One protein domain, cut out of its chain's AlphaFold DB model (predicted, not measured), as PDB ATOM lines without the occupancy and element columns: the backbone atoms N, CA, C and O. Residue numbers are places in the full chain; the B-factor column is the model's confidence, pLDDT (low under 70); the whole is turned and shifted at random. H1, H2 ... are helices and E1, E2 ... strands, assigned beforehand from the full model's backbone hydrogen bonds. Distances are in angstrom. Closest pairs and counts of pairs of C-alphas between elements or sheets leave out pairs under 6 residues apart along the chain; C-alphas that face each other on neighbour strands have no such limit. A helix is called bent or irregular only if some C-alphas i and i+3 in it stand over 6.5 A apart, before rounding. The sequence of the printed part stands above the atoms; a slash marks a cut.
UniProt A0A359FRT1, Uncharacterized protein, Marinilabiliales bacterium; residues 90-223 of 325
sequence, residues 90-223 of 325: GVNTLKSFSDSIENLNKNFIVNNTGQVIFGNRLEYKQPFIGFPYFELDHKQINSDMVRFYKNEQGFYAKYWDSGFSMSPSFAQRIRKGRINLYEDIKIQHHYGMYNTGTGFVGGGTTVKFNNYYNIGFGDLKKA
ATOM      1  N   GLY A  90     -40.975  15.881  54.310       31.20
ATOM      2  CA  GLY A  90     -42.057  16.186  53.388       31.20
ATOM      3  C   GLY A  90     -41.437  16.586  52.048       31.20
ATOM      4  O   GLY A  90     -40.342  17.151  52.001       31.20
ATOM      5  N   VAL A  91     -42.112  16.270  50.942       34.75
ATOM      6  CA  VAL A  91     -41.594  16.476  49.573       34.75
ATOM      7  C   VAL A  91     -41.216  17.947  49.317       34.75
ATOM      8  O   VAL A  91     -40.216  18.229  48.660       34.75
ATOM      9  N   ASN A  92     -41.950  18.889  49.919       30.11
ATOM     10  CA  ASN A  92     -41.746  20.329  49.730       30.11
ATOM     11  C   ASN A  92     -40.583  20.904  50.563       30.11
ATOM     12  O   ASN A  92     -39.919  21.844  50.126       30.11
ATOM     13  N   THR A  93     -40.285  20.330  51.731       35.50
ATOM     14  CA  THR A  93     -39.217  20.798  52.634       35.50
ATOM     15  C   THR A  93     -37.840  20.269  52.237       35.50
ATOM     16  O   THR A  93     -36.858  21.003  52.327       35.50
ATOM     17  N   LEU A  94     -37.762  19.053  51.683       42.94
ATOM     18  CA  LEU A  94     -36.525  18.516  51.099       42.94
ATOM     19  C   LEU A  94     -36.083  19.284  49.842       42.94
ATOM     20  O   LEU A  94     -34.885  19.434  49.614       42.94
ATOM     21  N   LYS A  95     -37.034  19.808  49.059       45.16
ATOM     22  CA  LYS A  95     -36.754  20.594  47.849       45.16
ATOM     23  C   LYS A  95     -36.083  21.935  48.180       45.16
ATOM     24  O   LYS A  95     -34.993  22.206  47.694       45.16
ATOM     25  N   SER A  96     -36.676  22.716  49.091       44.69
ATOM     26  CA  SER A  96     -36.113  23.992  49.577       44.69
ATOM     27  C   SER A  96     -34.732  23.823  50.222       44.69
ATOM     28  O   SER A  96     -33.846  24.665  50.059       44.69
ATOM     29  N   PHE A  97     -34.560  22.748  50.991       51.94
ATOM     30  CA  PHE A  97     -33.308  22.421  51.663       51.94
ATOM     31  C   PHE A  97     -32.206  22.037  50.672       51.94
ATOM     32  O   PHE A  97     -31.095  22.559  50.744       51.94
ATOM     33  N   SER A  98     -32.533  21.179  49.707       55.59
ATOM     34  CA  SER A  98     -31.619  20.821  48.631       55.59
ATOM     35  C   SER A  98     -31.204  22.036  47.811       55.59
ATOM     36  O   SER A  98     -30.009  22.243  47.629       55.59
ATOM     37  N   ASP A  99     -32.150  22.862  47.359       61.03
ATOM     38  CA  ASP A  99     -31.822  24.020  46.525       61.03
ATOM     39  C   ASP A  99     -30.882  24.985  47.265       61.03
ATOM     40  O   ASP A  99     -29.946  25.527  46.679       61.03
ATOM     41  N   SER A 100     -31.052  25.117  48.585       60.72
ATOM     42  CA  SER A 100     -30.170  25.925  49.434       60.72
ATOM     43  C   SER A 100     -28.765  25.333  49.593       60.72
ATOM     44  O   SER A 100     -27.795  26.084  49.673       60.72
ATOM     45  N   ILE A 101     -28.633  24.004  49.648       64.31
ATOM     46  CA  ILE A 101     -27.345  23.320  49.846       64.31
ATOM     47  C   ILE A 101     -26.594  23.108  48.534       64.31
ATOM     48  O   ILE A 101     -25.374  23.238  48.491       64.31
ATOM     49  N   GLU A 102     -27.296  22.825  47.444       63.94
ATOM     50  CA  GLU A 102     -26.688  22.622  46.131       63.94
ATOM     51  C   GLU A 102     -26.074  23.901  45.562       63.94
ATOM     52  O   GLU A 102     -25.053  23.822  44.874       63.94
ATOM     53  N   ASN A 103     -26.650  25.062  45.892       67.19
ATOM     54  CA  ASN A 103     -26.121  26.374  45.516       67.19
ATOM     55  C   ASN A 103     -24.852  26.755  46.292       67.19
ATOM     56  O   ASN A 103     -24.166  27.708  45.924       67.19
ATOM     57  N   LEU A 104     -24.498  26.015  47.347       66.56
ATOM     58  CA  LEU A 104     -23.221  26.204  48.020       66.56
ATOM     59  C   LEU A 104     -22.107  25.649  47.133       66.56
ATOM     60  O   LEU A 104     -22.123  24.480  46.732       66.56
ATOM     61  N   ASN A 105     -21.097  26.475  46.865       73.12
ATOM     62  CA  ASN A 105     -19.866  26.045  46.208       73.12
ATOM     63  C   ASN A 105     -18.964  25.279  47.195       73.12
ATOM     64  O   ASN A 105     -17.871  25.721  47.536       73.12
ATOM     65  N   LYS A 106     -19.490  24.185  47.753       80.56
ATOM     66  CA  LYS A 106     -18.816  23.319  48.721       80.56
ATOM     67  C   LYS A 106     -19.083  21.858  48.400       80.56
ATOM     68  O   LYS A 106     -20.174  21.511  47.940       80.56
ATOM     69  N   ASN A 107     -18.103  21.023  48.722       88.12
ATOM     70  CA  ASN A 107     -18.243  19.579  48.662       88.12
ATOM     71  C   ASN A 107     -19.037  19.102  49.879       88.12
ATOM     72  O   ASN A 107     -18.873  19.619  50.991       88.12
ATOM     73  N   PHE A 108     -19.928  18.138  49.670       87.50
ATOM     74  CA  PHE A 108     -20.727  17.596  50.758       87.50
ATOM     75  C   PHE A 108     -21.159  16.155  50.531       87.50
ATOM     76  O   PHE A 108     -21.298  15.684  49.404       87.50
ATOM     77  N   ILE A 109     -21.451  15.489  51.638       89.75
ATOM     78  CA  ILE A 109     -22.122  14.197  51.704       89.75
ATOM     79  C   ILE A 109     -23.468  14.393  52.391       89.75
ATOM     80  O   ILE A 109     -23.546  15.054  53.422       89.75
ATOM     81  N   VAL A 110     -24.513  13.774  51.851       86.56
ATOM     82  CA  VAL A 110     -25.785  13.559  52.541       86.56
ATOM     83  C   VAL A 110     -25.855  12.096  52.938       86.56
ATOM     84  O   VAL A 110     -25.786  11.216  52.077       86.56
ATOM     85  N   ASN A 111     -25.982  11.821  54.230       84.44
ATOM     86  CA  ASN A 111     -26.080  10.450  54.717       84.44
ATOM     87  C   ASN A 111     -27.519   9.893  54.607       84.44
ATOM     88  O   ASN A 111     -28.459  10.594  54.221       84.44
ATOM     89  N   ASN A 112     -27.712   8.625  54.977       81.25
ATOM     90  CA  ASN A 112     -29.028   7.972  54.958       81.25
ATOM     91  C   ASN A 112     -30.057   8.617  55.915       81.25
ATOM     92  O   ASN A 112     -31.254   8.440  55.709       81.25
ATOM     93  N   THR A 113     -29.623   9.372  56.936       74.75
ATOM     94  CA  THR A 113     -30.523  10.106  57.848       74.75
ATOM     95  C   THR A 113     -30.873  11.511  57.346       74.75
ATOM     96  O   THR A 113     -31.683  12.195  57.965       74.75
ATOM     97  N   GLY A 114     -30.294  11.942  56.219       70.75
ATOM     98  CA  GLY A 114     -30.481  13.277  55.651       70.75
ATOM     99  C   GLY A 114     -29.541  14.345  56.219       70.75
ATOM    100  O   GLY A 114     -29.635  15.502  55.815       70.75
ATOM    101  N   GLN A 115     -28.617  13.984  57.114       74.50
ATOM    102  CA  GLN A 115     -27.591  14.900  57.605       74.50
ATOM    103  C   GLN A 115     -26.609  15.240  56.487       74.50
ATOM    104  O   GLN A 115     -26.129  14.355  55.773       74.50
ATOM    105  N   VAL A 116     -26.264  16.525  56.396       79.88
ATOM    106  CA  VAL A 116     -25.279  17.036  55.444       79.88
ATOM    107  C   VAL A 116     -23.954  17.294  56.144       79.88
ATOM    108  O   VAL A 116     -23.892  18.005  57.146       79.88
ATOM    109  N   ILE A 117     -22.891  16.708  55.603       82.25
ATOM    110  CA  ILE A 117     -21.519  16.843  56.076       82.25
ATOM    111  C   ILE A 117     -20.744  17.582  54.992       82.25
ATOM    112  O   ILE A 117     -20.584  17.067  53.888       82.25
ATOM    113  N   PHE A 118     -20.290  18.792  55.301       85.94
ATOM    114  CA  PHE A 118     -19.478  19.599  54.393       85.94
ATOM    115  C   PHE A 118     -17.993  19.291  54.566       85.94
ATOM    116  O   PHE A 118     -17.551  18.985  55.673       85.94
ATOM    117  N   GLY A 119     -17.231  19.453  53.490       82.19
ATOM    118  CA  GLY A 119     -15.772  19.450  53.532       82.19
ATOM    119  C   GLY A 119     -15.167  20.156  52.327       82.19
ATOM    120  O   GLY A 119     -15.884  20.611  51.432       82.19
ATOM    121  N   ASN A 120     -13.844  20.271  52.321       85.69
ATOM    122  CA  ASN A 120     -13.104  20.925  51.245       85.69
ATOM    123  C   ASN A 120     -12.737  19.932  50.145       85.69
ATOM    124  O   ASN A 120     -12.940  20.228  48.974       85.69
ATOM    125  N   ARG A 121     -12.260  18.737  50.504       89.19
ATOM    126  CA  ARG A 121     -11.869  17.687  49.557       89.19
ATOM    127  C   ARG A 121     -12.710  16.444  49.786       89.19
ATOM    128  O   ARG A 121     -12.716  15.904  50.889       89.19
ATOM    129  N   LEU A 122     -13.396  15.996  48.737       93.31
ATOM    130  CA  LEU A 122     -14.220  14.793  48.755       93.31
ATOM    131  C   LEU A 122     -13.823  13.859  47.615       93.31
ATOM    132  O   LEU A 122     -14.008  14.188  46.444       93.31
ATOM    133  N   GLU A 123     -13.343  12.670  47.964       92.88
ATOM    134  CA  GLU A 123     -12.968  11.637  47.000       92.88
ATOM    135  C   GLU A 123     -13.685  10.321  47.284       92.88
ATOM    136  O   GLU A 123     -13.740   9.864  48.424       92.88
ATOM    137  N   TYR A 124     -14.205   9.683  46.234       92.62
ATOM    138  CA  TYR A 124     -14.713   8.316  46.305       92.62
ATOM    139  C   TYR A 124     -13.580   7.331  46.012       92.62
ATOM    140  O   TYR A 124     -12.872   7.464  45.012       92.62
ATOM    141  N   LYS A 125     -13.401   6.342  46.887       90.25
ATOM    142  CA  LYS A 125     -12.367   5.314  46.778       90.25
ATOM    143  C   LYS A 125     -13.024   3.945  46.687       90.25
ATOM    144  O   LYS A 125     -13.762   3.534  47.582       90.25
ATOM    145  N   GLN A 126     -12.703   3.226  45.618       86.88
ATOM    146  CA  GLN A 126     -13.101   1.838  45.422       86.88
ATOM    147  C   GLN A 126     -11.844   0.962  45.457       86.88
ATOM    148  O   GLN A 126     -11.165   0.820  44.438       86.88
ATOM    149  N   PRO A 127     -11.460   0.443  46.636       83.12
ATOM    150  CA  PRO A 127     -10.289  -0.411  46.735       83.12
ATOM    151  C   PRO A 127     -10.536  -1.739  46.006       83.12
ATOM    152  O   PRO A 127     -11.670  -2.206  45.911       83.12
ATOM    153  N   PHE A 128      -9.465  -2.368  45.517       75.88
ATOM    154  CA  PHE A 128      -9.551  -3.691  44.886       75.88
ATOM    155  C   PHE A 128     -10.023  -4.772  45.877       75.88
ATOM    156  O   PHE A 128     -10.724  -5.706  45.500       75.88
ATOM    157  N   ILE A 129      -9.656  -4.620  47.154       75.38
ATOM    158  CA  ILE A 129     -10.081  -5.469  48.271       75.38
ATOM    159  C   ILE A 129     -10.689  -4.566  49.345       75.38
ATOM    160  O   ILE A 129     -10.055  -3.606  49.781       75.38
ATOM    161  N   GLY A 130     -11.896  -4.901  49.802       77.00
ATOM    162  CA  GLY A 130     -12.610  -4.173  50.850       77.00
ATOM    163  C   GLY A 130     -13.805  -3.373  50.335       77.00
ATOM    164  O   GLY A 130     -14.145  -3.410  49.155       77.00
ATOM    165  N   PHE A 131     -14.471  -2.670  51.250       82.12
ATOM    166  CA  PHE A 131     -15.662  -1.887  50.926       82.12
ATOM    167  C   PHE A 131     -15.294  -0.505  50.373       82.12
ATOM    168  O   PHE A 131     -14.339   0.110  50.854       82.12
ATOM    169  N   PRO A 132     -16.065   0.021  49.407       89.31
ATOM    170  CA  PRO A 132     -15.888   1.388  48.950       89.31
ATOM    171  C   PRO A 132     -16.154   2.393  50.077       89.31
ATOM    172  O   PRO A 132     -17.018   2.188  50.938       89.31
ATOM    173  N   TYR A 133     -15.437   3.510  50.062       92.50
ATOM    174  CA  TYR A 133     -15.569   4.575  51.055       92.50
ATOM    175  C   TYR A 133     -15.339   5.945  50.424       92.50
ATOM    176  O   TYR A 133     -14.821   6.068  49.315       92.50
ATOM    177  N   PHE A 134     -15.736   6.985  51.144       95.19
ATOM    178  CA  PHE A 134     -15.409   8.364  50.828       95.19
ATOM    179  C   PHE A 134     -14.330   8.869  51.771       95.19
ATOM    180  O   PHE A 134     -14.386   8.613  52.973       95.19
ATOM    181  N   GLU A 135     -13.373   9.611  51.234       95.31
ATOM    182  CA  GLU A 135     -12.433  10.408  52.009       95.31
ATOM    183  C   GLU A 135     -12.887  11.871  51.958       95.31
ATOM    184  O   GLU A 135     -12.878  12.487  50.892       95.31
ATOM    185  N   LEU A 136     -13.323  12.401  53.102       90.94
ATOM    186  CA  LEU A 136     -13.743  13.791  53.276       90.94
ATOM    187  C   LEU A 136     -12.789  14.478  54.255       90.94
ATOM    188  O   LEU A 136     -12.819  14.170  55.446       90.94
ATOM    189  N   ASP A 137     -11.934  15.377  53.765       89.56
ATOM    190  CA  ASP A 137     -10.901  16.060  54.567       89.56
ATOM    191  C   ASP A 137     -10.107  15.087  55.473       89.56
ATOM    192  O   ASP A 137      -9.942  15.313  56.673       89.56
ATOM    193  N   HIS A 138      -9.659  13.961  54.900       86.69
ATOM    194  CA  HIS A 138      -8.942  12.858  55.570       86.69
ATOM    195  C   HIS A 138      -9.759  11.995  56.544       86.69
ATOM    196  O   HIS A 138      -9.210  11.106  57.197       86.69
ATOM    197  N   LYS A 139     -11.076  12.195  56.636       88.69
ATOM    198  CA  LYS A 139     -11.975  11.293  57.368       88.69
ATOM    199  C   LYS A 139     -12.601  10.288  56.418       88.69
ATOM    200  O   LYS A 139     -13.174  10.662  55.396       88.69
ATOM    201  N   GLN A 140     -12.533   9.014  56.786       93.44
ATOM    202  CA  GLN A 140     -13.183   7.948  56.035       93.44
ATOM    203  C   GLN A 140     -14.654   7.829  56.428       93.44
ATOM    204  O   GLN A 140     -14.996   7.740  57.608       93.44
ATOM    205  N   ILE A 141     -15.524   7.805  55.424       91.69
ATOM    206  CA  ILE A 141     -16.966   7.617  55.564       91.69
ATOM    207  C   ILE A 141     -17.357   6.410  54.716       91.69
ATOM    208  O   ILE A 141     -17.095   6.372  53.515       91.69
ATOM    209  N   ASN A 142     -17.990   5.413  55.331       91.69
ATOM    210  CA  ASN A 142     -18.439   4.228  54.607       91.69
ATOM    211  C   ASN A 142     -19.479   4.618  53.541       91.69
ATOM    212  O   ASN A 142     -20.435   5.340  53.831       91.69
ATOM    213  N   SER A 143     -19.298   4.130  52.313       91.75
ATOM    214  CA  SER A 143     -20.186   4.439  51.187       91.75
ATOM    215  C   SER A 143     -21.632   3.972  51.388       91.75
ATOM    216  O   SER A 143     -22.550   4.604  50.868       91.75
ATOM    217  N   ASP A 144     -21.868   2.938  52.198       89.19
ATOM    218  CA  ASP A 144     -23.213   2.474  52.547       89.19
ATOM    219  C   ASP A 144     -24.005   3.525  53.345       89.19
ATOM    220  O   ASP A 144     -25.225   3.643  53.223       89.19
ATOM    221  N   MET A 145     -23.319   4.379  54.106       88.69
ATOM    222  CA  MET A 145     -23.962   5.444  54.882       88.69
ATOM    223  C   MET A 145     -24.340   6.657  54.028       88.69
ATOM    224  O   MET A 145     -25.084   7.517  54.497       88.69
ATOM    225  N   VAL A 146     -23.836   6.744  52.795       91.06
ATOM    226  CA  VAL A 146     -24.019   7.892  51.901       91.06
ATOM    227  C   VAL A 146     -25.241   7.681  51.020       91.06
ATOM    228  O   VAL A 146     -25.404   6.629  50.411       91.06
ATOM    229  N   ARG A 147     -26.103   8.693  50.926       89.44
ATOM    230  CA  ARG A 147     -27.274   8.706  50.040       89.44
ATOM    231  C   ARG A 147     -27.036   9.567  48.807       89.44
ATOM    232  O   ARG A 147     -27.316   9.137  47.692       89.44
ATOM    233  N   PHE A 148     -26.474  10.753  49.016       92.25
ATOM    234  CA  PHE A 148     -26.078  11.676  47.960       92.25
ATOM    235  C   PHE A 148     -24.714  12.266  48.282       92.25
ATOM    236  O   PHE A 148     -24.350  12.379  49.451       92.25
ATOM    237  N   TYR A 149     -23.983  12.701  47.268       93.50
ATOM    238  CA  TYR A 149     -22.815  13.541  47.486       93.50
ATOM    239  C   TYR A 149     -22.627  14.533  46.344       93.50
ATOM    240  O   TYR A 149     -23.091  14.310  45.226       93.50
ATOM    241  N   LYS A 150     -21.943  15.633  46.633       92.00
ATOM    242  CA  LYS A 150     -21.506  16.619  45.651       92.00
ATOM    243  C   LYS A 150     -20.011  16.819  45.804       92.00
ATOM    244  O   LYS A 150     -19.539  17.097  46.906       92.00
ATOM    245  N   ASN A 151     -19.299  16.694  44.699       92.31
ATOM    246  CA  ASN A 151     -17.903  17.084  44.584       92.31
ATOM    247  C   ASN A 151     -17.744  18.080  43.419       92.31
ATOM    248  O   ASN A 151     -18.732  18.561  42.858       92.31
ATOM    249  N   GLU A 152     -16.503  18.380  43.047       88.94
ATOM    250  CA  GLU A 152     -16.179  19.304  41.954       88.94
ATOM    251  C   GLU A 152     -16.679  18.819  40.585       88.94
ATOM    252  O   GLU A 152     -16.970  19.628  39.708       88.94
ATOM    253  N   GLN A 153     -16.808  17.503  40.395       89.69
ATOM    254  CA  GLN A 153     -17.220  16.890  39.131       89.69
ATOM    255  C   GLN A 153     -18.743  16.881  38.955       89.69
ATOM    256  O   GLN A 153     -19.239  16.894  37.826       89.69
ATOM    257  N   GLY A 154     -19.506  16.855  40.049       91.81
ATOM    258  CA  GLY A 154     -20.957  16.877  39.964       91.81
ATOM    259  C   GLY A 154     -21.689  16.468  41.232       91.81
ATOM    260  O   GLY A 154     -21.141  16.408  42.332       91.81
ATOM    261  N   PHE A 155     -22.979  16.192  41.050       93.25
ATOM    262  CA  PHE A 155     -23.876  15.701  42.087       93.25
ATOM    263  C   PHE A 155     -24.219  14.243  41.805       93.25
ATOM    264  O   PHE A 155     -24.577  13.906  40.681       93.25
ATOM    265  N   TYR A 156     -24.162  13.394  42.820       95.31
ATOM    266  CA  TYR A 156     -24.279  11.954  42.676       95.31
ATOM    267  C   TYR A 156     -25.278  11.382  43.674       95.31
ATOM    268  O   TYR A 156     -25.419  11.873  44.796       95.31
ATOM    269  N   ALA A 157     -25.960  10.318  43.265       94.44
ATOM    270  CA  ALA A 157     -26.933   9.608  44.084       94.44
ATOM    271  C   ALA A 157     -26.596   8.120  44.159       94.44
ATOM    272  O   ALA A 157     -26.200   7.514  43.159       94.44
ATOM    273  N   LYS A 158     -26.763   7.541  45.352       93.19
ATOM    274  CA  LYS A 158     -26.528   6.118  45.591       93.19
ATOM    275  C   LYS A 158     -27.591   5.274  44.895       93.19
ATOM    276  O   LYS A 158     -28.787   5.543  45.008       93.19
ATOM    277  N   TYR A 159     -27.150   4.193  44.270       89.94
ATOM    278  CA  TYR A 159     -27.984   3.074  43.867       89.94
ATOM    279  C   TYR A 159     -27.311   1.751  44.259       89.94
ATOM    280  O   TYR A 159     -26.098   1.680  44.475       89.94
ATOM    281  N   TRP A 160     -28.109   0.693  44.348       81.75
ATOM    282  CA  TRP A 160     -27.610  -0.656  44.599       81.75
ATOM    283  C   TRP A 160     -27.382  -1.365  43.273       81.75
ATOM    284  O   TRP A 160     -28.332  -1.594  42.517       81.75
ATOM    285  N   ASP A 161     -26.127  -1.691  42.970       72.75
ATOM    286  CA  ASP A 161     -25.825  -2.495  41.793       72.75
ATOM    287  C   ASP A 161     -26.295  -3.933  42.015       72.75
ATOM    288  O   ASP A 161     -26.017  -4.542  43.048       72.75
ATOM    289  N   SER A 162     -26.990  -4.501  41.032       63.41
ATOM    290  CA  SER A 162     -27.559  -5.852  41.111       63.41
ATOM    291  C   SER A 162     -26.519  -6.959  40.872       63.41
ATOM    292  O   SER A 162     -26.865  -8.031  40.382       63.41
ATOM    293  N   GLY A 163     -25.239  -6.677  41.120       62.22
ATOM    294  CA  GLY A 163     -24.132  -7.617  40.967       62.22
ATOM    295  C   GLY A 163     -23.920  -8.492  42.205       62.22
ATOM    296  O   GLY A 163     -24.481  -8.242  43.269       62.22
ATOM    297  N   PHE A 164     -23.051  -9.497  42.073       47.44
ATOM    298  CA  PHE A 164     -22.763 -10.496  43.114       47.44
ATOM    299  C   PHE A 164     -22.325  -9.896  44.462       47.44
ATOM    300  O   PHE A 164     -22.635 -10.448  45.509       47.44
ATOM    301  N   SER A 165     -21.641  -8.747  44.451       58.88
ATOM    302  CA  SER A 165     -21.093  -8.125  45.666       58.88
ATOM    303  C   SER A 165     -21.996  -7.052  46.300       58.88
ATOM    304  O   SER A 165     -21.512  -6.362  47.197       58.88
ATOM    305  N   MET A 166     -23.242  -6.859  45.815       66.06
ATOM    306  CA  MET A 166     -24.223  -5.845  46.277       66.06
ATOM    307  C   MET A 166     -23.565  -4.598  46.890       66.06
ATOM    308  O   MET A 166     -23.729  -4.295  48.069       66.06
ATOM    309  N   SER A 167     -22.734  -3.913  46.104       74.75
ATOM    310  CA  SER A 167     -21.965  -2.771  46.594       74.75
ATOM    311  C   SER A 167     -22.675  -1.465  46.243       74.75
ATOM    312  O   SER A 167     -23.216  -1.345  45.134       74.75
ATOM    313  N   PRO A 168     -22.677  -0.476  47.154       85.94
ATOM    314  CA  PRO A 168     -23.234   0.832  46.858       85.94
ATOM    315  C   PRO A 168     -22.438   1.461  45.715       85.94
ATOM    316  O   PRO A 168     -21.210   1.558  45.756       85.94
ATOM    317  N   SER A 169     -23.161   1.859  44.679       89.69
ATOM    318  CA  SER A 169     -22.634   2.541  43.502       89.69
ATOM    319  C   SER A 169     -23.308   3.899  43.371       89.69
ATOM    320  O   SER A 169     -24.342   4.150  43.992       89.69
ATOM    321  N   PHE A 170     -22.726   4.795  42.580       93.12
ATOM    322  CA  PHE A 170     -23.191   6.174  42.494       93.12
ATOM    323  C   PHE A 170     -23.370   6.590  41.043       93.12
ATOM    324  O   PHE A 170     -22.478   6.401  40.225       93.12
ATOM    325  N   ALA A 171     -24.536   7.151  40.733       95.06
ATOM    326  CA  ALA A 171     -24.849   7.686  39.415       95.06
ATOM    327  C   ALA A 171     -24.768   9.216  39.454       95.06
ATOM    328  O   ALA A 171     -25.221   9.833  40.422       95.06
ATOM    329  N   GLN A 172     -24.199   9.824  38.414       95.94
ATOM    330  CA  GLN A 172     -24.059  11.273  38.291       95.94
ATOM    331  C   GLN A 172     -25.360  11.891  37.794       95.94
ATOM    332  O   GLN A 172     -25.951  11.404  36.837       95.94
ATOM    333  N   ARG A 173     -25.802  12.993  38.394       95.00
ATOM    334  CA  ARG A 173     -26.979  13.733  37.941       95.00
ATOM    335  C   ARG A 173     -26.685  14.444  36.623       95.00
ATOM    336  O   ARG A 173     -25.789  15.280  36.562       95.00
ATOM    337  N   ILE A 174     -27.498  14.164  35.611       94.94
ATOM    338  CA  ILE A 174     -27.415  14.752  34.267       94.94
ATOM    339  C   ILE A 174     -28.583  15.691  33.940       94.94
ATOM    340  O   ILE A 174     -28.475  16.491  33.011       94.94
ATOM    341  N   ARG A 175     -29.696  15.624  34.687       93.75
ATOM    342  CA  ARG A 175     -30.806  16.596  34.633       93.75
ATOM    343  C   ARG A 175     -31.288  16.919  36.040       93.75
ATOM    344  O   ARG A 175     -31.419  16.014  36.867       93.75
ATOM    345  N   LYS A 176     -31.572  18.195  36.294       90.94
ATOM    346  CA  LYS A 176     -32.177  18.691  37.536       90.94
ATOM    347  C   LYS A 176     -33.566  19.246  37.227       90.94
ATOM    348  O   LYS A 176     -33.720  19.966  36.246       90.94
ATOM    349  N   GLY A 177     -34.542  18.958  38.084       88.56
ATOM    350  CA  GLY A 177     -35.897  19.487  37.950       88.56
ATOM    351  C   GLY A 177     -36.859  18.924  38.993       88.56
ATOM    352  O   GLY A 177     -36.453  18.582  40.104       88.56
ATOM    353  N   ARG A 178     -38.146  18.825  38.638       84.19
ATOM    354  CA  ARG A 178     -39.162  18.120  39.447       84.19
ATOM    355  C   ARG A 178     -38.778  16.646  39.614       84.19
ATOM    356  O   ARG A 178     -38.940  16.072  40.691       84.19
ATOM    357  N   ILE A 179     -38.202  16.083  38.555       89.31
ATOM    358  CA  ILE A 179     -37.499  14.806  38.531       89.31
ATOM    359  C   ILE A 179     -36.027  15.058  38.233       89.31
ATOM    360  O   ILE A 179     -35.681  15.809  37.319       89.31
ATOM    361  N   ASN A 180     -35.150  14.399  38.982       91.94
ATOM    362  CA  ASN A 180     -33.726  14.400  38.680       91.94
ATOM    363  C   ASN A 180     -33.368  13.120  37.928       91.94
ATOM    364  O   ASN A 180     -33.753  12.026  38.344       91.94
ATOM    365  N   LEU A 181     -32.607  13.261  36.844       95.56
ATOM    366  CA  LEU A 181     -32.099  12.143  36.054       95.56
ATOM    367  C   LEU A 181     -30.618  11.945  36.348       95.56
ATOM    368  O   LEU A 181     -29.853  12.910  36.368       95.56
ATOM    369  N   TYR A 182     -30.221  10.693  36.524       95.94
ATOM    370  CA  TYR A 182     -28.868  10.270  36.834       95.94
ATOM    371  C   TYR A 182     -28.392   9.217  35.836       95.94
ATOM    372  O   TYR A 182     -29.175   8.379  35.391       95.94
ATOM    373  N   GLU A 183     -27.103   9.232  35.527       94.50
ATOM    374  CA  GLU A 183     -26.456   8.296  34.619       94.50
ATOM    375  C   GLU A 183     -25.198   7.715  35.266       94.50
ATOM    376  O   GLU A 183     -24.429   8.402  35.940       94.50
ATOM    377  N   ASP A 184     -25.018   6.416  35.079       92.44
ATOM    378  CA  ASP A 184     -23.822   5.677  35.447       92.44
ATOM    379  C   ASP A 184     -23.297   4.951  34.205       92.44
ATOM    380  O   ASP A 184     -24.021   4.176  33.567       92.44
ATOM    381  N   ILE A 185     -22.043   5.223  33.855       88.75
ATOM    382  CA  ILE A 185     -21.391   4.713  32.651       88.75
ATOM    383  C   ILE A 185     -20.421   3.610  33.072       88.75
ATOM    384  O   ILE A 185     -19.380   3.877  33.666       88.75
ATOM    385  N   LYS A 186     -20.744   2.359  32.731       84.88
ATOM    386  CA  LYS A 186     -19.873   1.203  32.981       84.88
ATOM    387  C   LYS A 186     -19.130   0.819  31.713       84.88
ATOM    388  O   LYS A 186     -19.755   0.479  30.711       84.88
ATOM    389  N   ILE A 187     -17.804   0.818  31.781       81.75
ATOM    390  CA  ILE A 187     -16.934   0.316  30.716       81.75
ATOM    391  C   ILE A 187     -16.464  -1.080  31.126       81.75
ATOM    392  O   ILE A 187     -15.878  -1.257  32.191       81.75
ATOM    393  N   GLN A 188     -16.765  -2.079  30.304       80.75
ATOM    394  CA  GLN A 188     -16.369  -3.469  30.510       80.75
ATOM    395  C   GLN A 188     -15.435  -3.900  29.387       80.75
ATOM    396  O   GLN A 188     -15.818  -3.900  28.216       80.75
ATOM    397  N   HIS A 189     -14.219  -4.290  29.749       79.88
ATOM    398  CA  HIS A 189     -13.254  -4.853  28.815       79.88
ATOM    399  C   HIS A 189     -13.345  -6.378  28.855       79.88
ATOM    400  O   HIS A 189     -13.198  -6.991  29.911       79.88
ATOM    401  N   HIS A 190     -13.590  -6.980  27.698       78.62
ATOM    402  CA  HIS A 190     -13.582  -8.420  27.498       78.62
ATOM    403  C   HIS A 190     -12.281  -8.785  26.796       78.62
ATOM    404  O   HIS A 190     -12.006  -8.310  25.692       78.62
ATOM    405  N   TYR A 191     -11.476  -9.622  27.440       77.69
ATOM    406  CA  TYR A 191     -10.290 -10.187  26.811       77.69
ATOM    407  C   TYR A 191     -10.710 -11.217  25.762       77.69
ATOM    408  O   TYR A 191     -11.696 -11.931  25.951       77.69
ATOM    409  N   GLY A 192      -9.971 -11.278  24.652       77.19
ATOM    410  CA  GLY A 192     -10.194 -12.306  23.642       77.19
ATOM    411  C   GLY A 192      -9.976 -13.686  24.246       77.19
ATOM    412  O   GLY A 192      -9.045 -13.886  25.027       77.19
ATOM    413  N   MET A 193     -10.850 -14.627  23.907       73.31
ATOM    414  CA  MET A 193     -10.784 -15.994  24.413       73.31
ATOM    415  C   MET A 193     -10.790 -16.977  23.255       73.31
ATOM    416  O   MET A 193     -11.527 -16.827  22.281       73.31
ATOM    417  N   TYR A 194      -9.963 -18.010  23.382       70.31
ATOM    418  CA  TYR A 194      -9.972 -19.133  22.462       70.31
ATOM    419  C   TYR A 194     -11.068 -20.120  22.869       70.31
ATOM    420  O   TYR A 194     -11.076 -20.618  23.995       70.31
ATOM    421  N   ASN A 195     -11.993 -20.396  21.954       76.31
ATOM    422  CA  ASN A 195     -13.055 -21.376  22.117       76.31
ATOM    423  C   ASN A 195     -12.786 -22.576  21.195       76.31
ATOM    424  O   ASN A 195     -12.611 -22.419  19.990       76.31
ATOM    425  N   THR A 196     -12.784 -23.790  21.743       64.69
ATOM    426  CA  THR A 196     -12.430 -25.018  21.007       64.69
ATOM    427  C   THR A 196     -13.393 -25.387  19.874       64.69
ATOM    428  O   THR A 196     -12.993 -26.130  18.985       64.69
ATOM    429  N   GLY A 197     -14.628 -24.871  19.865       69.19
ATOM    430  CA  GLY A 197     -15.610 -25.109  18.798       69.19
ATOM    431  C   GLY A 197     -15.733 -23.983  17.765       69.19
ATOM    432  O   GLY A 197     -16.294 -24.205  16.699       69.19
ATOM    433  N   THR A 198     -15.242 -22.777  18.066       69.06
ATOM    434  CA  THR A 198     -15.424 -21.578  17.212       69.06
ATOM    435  C   THR A 198     -14.130 -20.808  16.931       69.06
ATOM    436  O   THR A 198     -14.146 -19.829  16.189       69.06
ATOM    437  N   GLY A 199     -12.994 -21.261  17.468       77.75
ATOM    438  CA  GLY A 199     -11.689 -20.629  17.297       77.75
ATOM    439  C   GLY A 199     -11.474 -19.424  18.217       77.75
ATOM    440  O   GLY A 199     -12.042 -19.324  19.306       77.75
ATOM    441  N   PHE A 200     -10.593 -18.512  17.805       69.06
ATOM    442  CA  PHE A 200     -10.270 -17.310  18.574       69.06
ATOM    443  C   PHE A 200     -11.388 -16.268  18.456       69.06
ATOM    444  O   PHE A 200     -11.623 -15.722  17.379       69.06
ATOM    445  N   VAL A 201     -12.047 -15.953  19.572       74.06
ATOM    446  CA  VAL A 201     -13.023 -14.861  19.648       74.06
ATOM    447  C   VAL A 201     -12.286 -13.600  20.088       74.06
ATOM    448  O   VAL A 201     -11.711 -13.550  21.179       74.06
ATOM    449  N   GLY A 202     -12.279 -12.584  19.222       70.12
ATOM    450  CA  GLY A 202     -11.654 -11.294  19.502       70.12
ATOM    451  C   GLY A 202     -12.220 -10.641  20.764       70.12
ATOM    452  O   GLY A 202     -13.420 -10.701  21.027       70.12
ATOM    453  N   GLY A 203     -11.340 -10.021  21.554       77.31
ATOM    454  CA  GLY A 203     -11.746  -9.216  22.705       77.31
ATOM    455  C   GLY A 203     -12.527  -7.972  22.281       77.31
ATOM    456  O   GLY A 203     -12.505  -7.569  21.118       77.31
ATOM    457  N   GLY A 204     -13.207  -7.333  23.228       78.75
ATOM    458  CA  GLY A 204     -14.039  -6.170  22.940       78.75
ATOM    459  C   GLY A 204     -14.299  -5.301  24.159       78.75
ATOM    460  O   GLY A 204     -14.275  -5.760  25.298       78.75
ATOM    461  N   THR A 205     -14.577  -4.024  23.922       79.69
ATOM    462  CA  THR A 205     -15.006  -3.100  24.976       79.69
ATOM    463  C   THR A 205     -16.506  -2.875  24.852       79.69
ATOM    464  O   THR A 205     -16.998  -2.513  23.788       79.69
ATOM    465  N   THR A 206     -17.238  -3.098  25.937       79.69
ATOM    466  CA  THR A 206     -18.668  -2.801  26.035       79.69
ATOM    467  C   THR A 206     -18.861  -1.591  26.935       79.69
ATOM    468  O   THR A 206     -18.421  -1.596  28.082       79.69
ATOM    469  N   VAL A 207     -19.541  -0.563  26.430       78.94
ATOM    470  CA  VAL A 207     -19.966   0.595  27.227       78.94
ATOM    471  C   VAL A 207     -21.453   0.450  27.528       78.94
ATOM    472  O   VAL A 207     -22.263   0.274  26.619       78.94
ATOM    473  N   LYS A 208     -21.820   0.509  28.808       83.44
ATOM    474  CA  LYS A 208     -23.199   0.389  29.281       83.44
ATOM    475  C   LYS A 208     -23.609   1.654  30.022       83.44
ATOM    476  O   LYS A 208     -23.009   2.001  31.032       83.44
ATOM    477  N   PHE A 209     -24.682   2.279  29.549       85.81
ATOM    478  CA  PHE A 209     -25.300   3.441  30.179       85.81
ATOM    479  C   PHE A 209     -26.471   2.984  31.051       85.81
ATOM    480  O   PHE A 209     -27.485   2.497  30.544       85.81
ATOM    481  N   ASN A 210     -26.339   3.119  32.366       89.31
ATOM    482  CA  ASN A 210     -27.417   2.860  33.310       89.31
ATOM    483  C   ASN A 210     -28.044   4.192  33.710       89.31
ATOM    484  O   ASN A 210     -27.377   5.039  34.295       89.31
ATOM    485  N   ASN A 211     -29.327   4.367  33.412       92.81
ATOM    486  CA  ASN A 211     -30.051   5.581  33.759       92.81
ATOM    487  C   ASN A 211     -30.972   5.323  34.958       92.81
ATOM    488  O   ASN A 211     -31.656   4.294  35.033       92.81
ATOM    489  N   TYR A 212     -31.008   6.278  35.877       94.56
ATOM    490  CA  TYR A 212     -31.807   6.257  37.096       94.56
ATOM    491  C   TYR A 212     -32.484   7.604  37.299       94.56
ATOM    492  O   TYR A 212     -32.014   8.616  36.795       94.56
ATOM    493  N   TYR A 213     -33.571   7.643  38.055       94.62
ATOM    494  CA  TYR A 213     -34.225   8.897  38.397       94.62
ATOM    495  C   TYR A 213     -34.800   8.857  39.805       94.62
ATOM    496  O   TYR A 213     -35.037   7.786  40.366       94.62
ATOM    497  N   ASN A 214     -35.057  10.033  40.363       88.50
ATOM    498  CA  ASN A 214     -35.906  10.190  41.533       88.50
ATOM    499  C   ASN A 214     -36.809  11.418  41.374       88.50
ATOM    500  O   ASN A 214     -36.559  12.308  40.561       88.50
ATOM    501  N   ILE A 215     -37.866  11.458  42.180       80.19
ATOM    502  CA  ILE A 215     -38.675  12.658  42.383       80.19
ATOM    503  C   ILE A 215     -38.118  13.350  43.630       80.19
ATOM    504  O   ILE A 215     -38.034  12.739  44.701       80.19
ATOM    505  N   GLY A 216     -37.688  14.606  43.497       75.56
ATOM    506  CA  GLY A 216     -37.004  15.326  44.576       75.56
ATOM    507  C   GLY A 216     -35.738  14.603  45.062       75.56
ATOM    508  O   GLY A 216     -34.802  14.408  44.298       75.56
ATOM    509  N   PHE A 217     -35.704  14.208  46.340       75.12
ATOM    510  CA  PHE A 217     -34.566  13.517  46.982       75.12
ATOM    511  C   PHE A 217     -34.930  12.109  47.462       75.12
ATOM    512  O   PHE A 217     -34.405  11.626  48.464       75.12
ATOM    513  N   GLY A 218     -35.868  11.465  46.764       77.50
ATOM    514  CA  GLY A 218     -36.209  10.061  46.980       77.50
ATOM    515  C   GLY A 218     -35.095   9.106  46.547       77.50
ATOM    516  O   GLY A 218     -34.070   9.515  45.994       77.50
ATOM    517  N   ASP A 219     -35.314   7.815  46.783       82.25
ATOM    518  CA  ASP A 219     -34.394   6.775  46.327       82.25
ATOM    519  C   ASP A 219     -34.431   6.637  44.803       82.25
ATOM    520  O   ASP A 219     -35.449   6.907  44.156       82.25
ATOM    521  N   LEU A 220     -33.304   6.221  44.225       89.94
ATOM    522  CA  LEU A 220     -33.189   6.045  42.785       89.94
ATOM    523  C   LEU A 220     -34.031   4.861  42.296       89.94
ATOM    524  O   LEU A 220     -33.857   3.721  42.731       89.94
ATOM    525  N   LYS A 221     -34.887   5.124  41.311       90.56
ATOM    526  CA  LYS A 221     -35.559   4.121  40.481       90.56
ATOM    527  C   LYS A 221     -34.816   3.983  39.156       90.56
ATOM    528  O   LYS A 221     -34.225   4.941  38.662       90.56
ATOM    529  N   LYS A 222     -34.872   2.807  38.522       91.94
ATOM    530  CA  LYS A 222     -34.368   2.652  37.144       91.94
ATOM    531  C   LYS A 222     -35.176   3.542  36.196       91.94
ATOM    532  O   LYS A 222     -36.401   3.445  36.194       91.94
ATOM    533  N   ALA A 223     -34.506   4.344  35.372       92.12
ATOM    534  CA  ALA A 223     -35.140   5.155  34.336       92.12
ATOM    535  C   ALA A 223     -35.456   4.270  33.124       92.12
ATOM    536  O   ALA A 223     -34.709   4.190  32.150       92.12
TER     537      ALA A 223
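Overview. This is residues 90 to 223 of the 325 residues of an uncharacterized protein of Marinilabiliales bacterium (UniProt A0A359FRT1). A strongly twisted sheet of seven strands folds back on itself, with a small sheet of E3, E4 and E5 packed partly face to face on it, strands crossed; its two long strands E9 and E12 run out side by side as an arm, with the little hairpin of E10 and E11 at the tip. At the other end of the length, helix H1 only grazes the large sheet. The printed part has 134 residues, with named elements in the order H1, then E1 to E12; it is mostly strand. The large sheet runs E2, E1, E6, E7, E8, E9, E12, and the sheets are antiparallel throughout. The whole is loose, with a radius of gyration of the C-alphas of 17.9 A, and elongated, spanning 62 by 34 by 24 A.

Arrangement. Begin with the largest sheet: E2, residues 116 to 119, E1, residues 107 to 111, E6, residues 146 to 150, E7, residues 155 to 160, E8, residues 168 to 175, E9, residues 179 to 190, and E12, residues 204 to 215, stand in that order, with E2 and E12 as edge strands. Between the edges the strands' lines turn by 128 degrees. It is a folded sheet, one sheet bent back into two leaves: E2, E1, E6 and E7 face E9 and E12, with 12 pairs of C-alphas within 11 A and E8 as the hinge. Look at N 117 and O 109, 2.8 A apart in the hairpin of E1 and E2, and at N 110 and O 148, 2.8 A, between E1 and E6. E6, E7, E8 and E9 form a meander, each strand the antiparallel neighbour of the one before; find N 156 and O 149 at 2.8 A, N 159 and O 169 at 2.8 A, and N 183 and O 172 at 2.8 A. The pairing of E8 is staggered: residues 168 to 172 pair with E7 and residues 172 to 175 with E9. E9 and E12 are antiparallel at 163 degrees, with N 184 and O 210 2.8 A apart and N 190 and O 204 2.8 A apart. Next look at E3, residues 122 to 125, E4, residues 133 to 136, and E5, residues 139 to 142, a second meander. N 125 and O 133 are 2.8 A apart, and N 134 and O 141 are 2.8 A apart. With the large sheet this makes a sandwich, two sheets face to face: the facing parts are 9.5 A centre to centre, and the strands of the one stand at 58 degrees to those of the other. The closest C-alphas of E1 and E3 are those of Asn 107 and Leu 122, 6.3 A apart. E2 runs on into E3 at 98 degrees. E10, residues 193 to 195, and E11, residues 199 to 201, form a hairpin, with N 199 and O 195 2.8 A apart. E9 runs on into E10 at 65 degrees, and E11 runs on into E12 at 39 degrees. H1, residues 91 to 102, only grazes the large sheet; its closest C-alphas to E6 are those of Glu 102 and Lys 150, 7.9 A apart. In H1, 6 of 8 O i to N i+4 pairs are within hydrogen-bond range.

Along the chain. Find C-alpha 91 at (-41.594, 16.476, 49.573); from there H1 runs 16.5 A to C-alpha 102. E7 measures 17.0 A and E8 21.3 A from first to last C-alpha. E9 starts at C-alpha 179, (-37.499, 14.806, 38.531), and covers 35.1 A. E12 returns over 36.6 A to C-alpha 215 at (-38.675, 12.658, 42.383). Beyond it, residues 221 to 222 pair antiparallel with residues 212 to 213 of E12.

Size, cuts and confidence. The two C-alphas farthest apart are those of Thr 93 and Thr 196, 61.8 A. The printed part has no cut and no long link; E3 to E4 and E7 to E8 are short links, and the others are tight. The mean pLDDT of the printed part is 80.6; it is under 70 at residues 90 to 104, 162 to 166, 196 to 198 and 200.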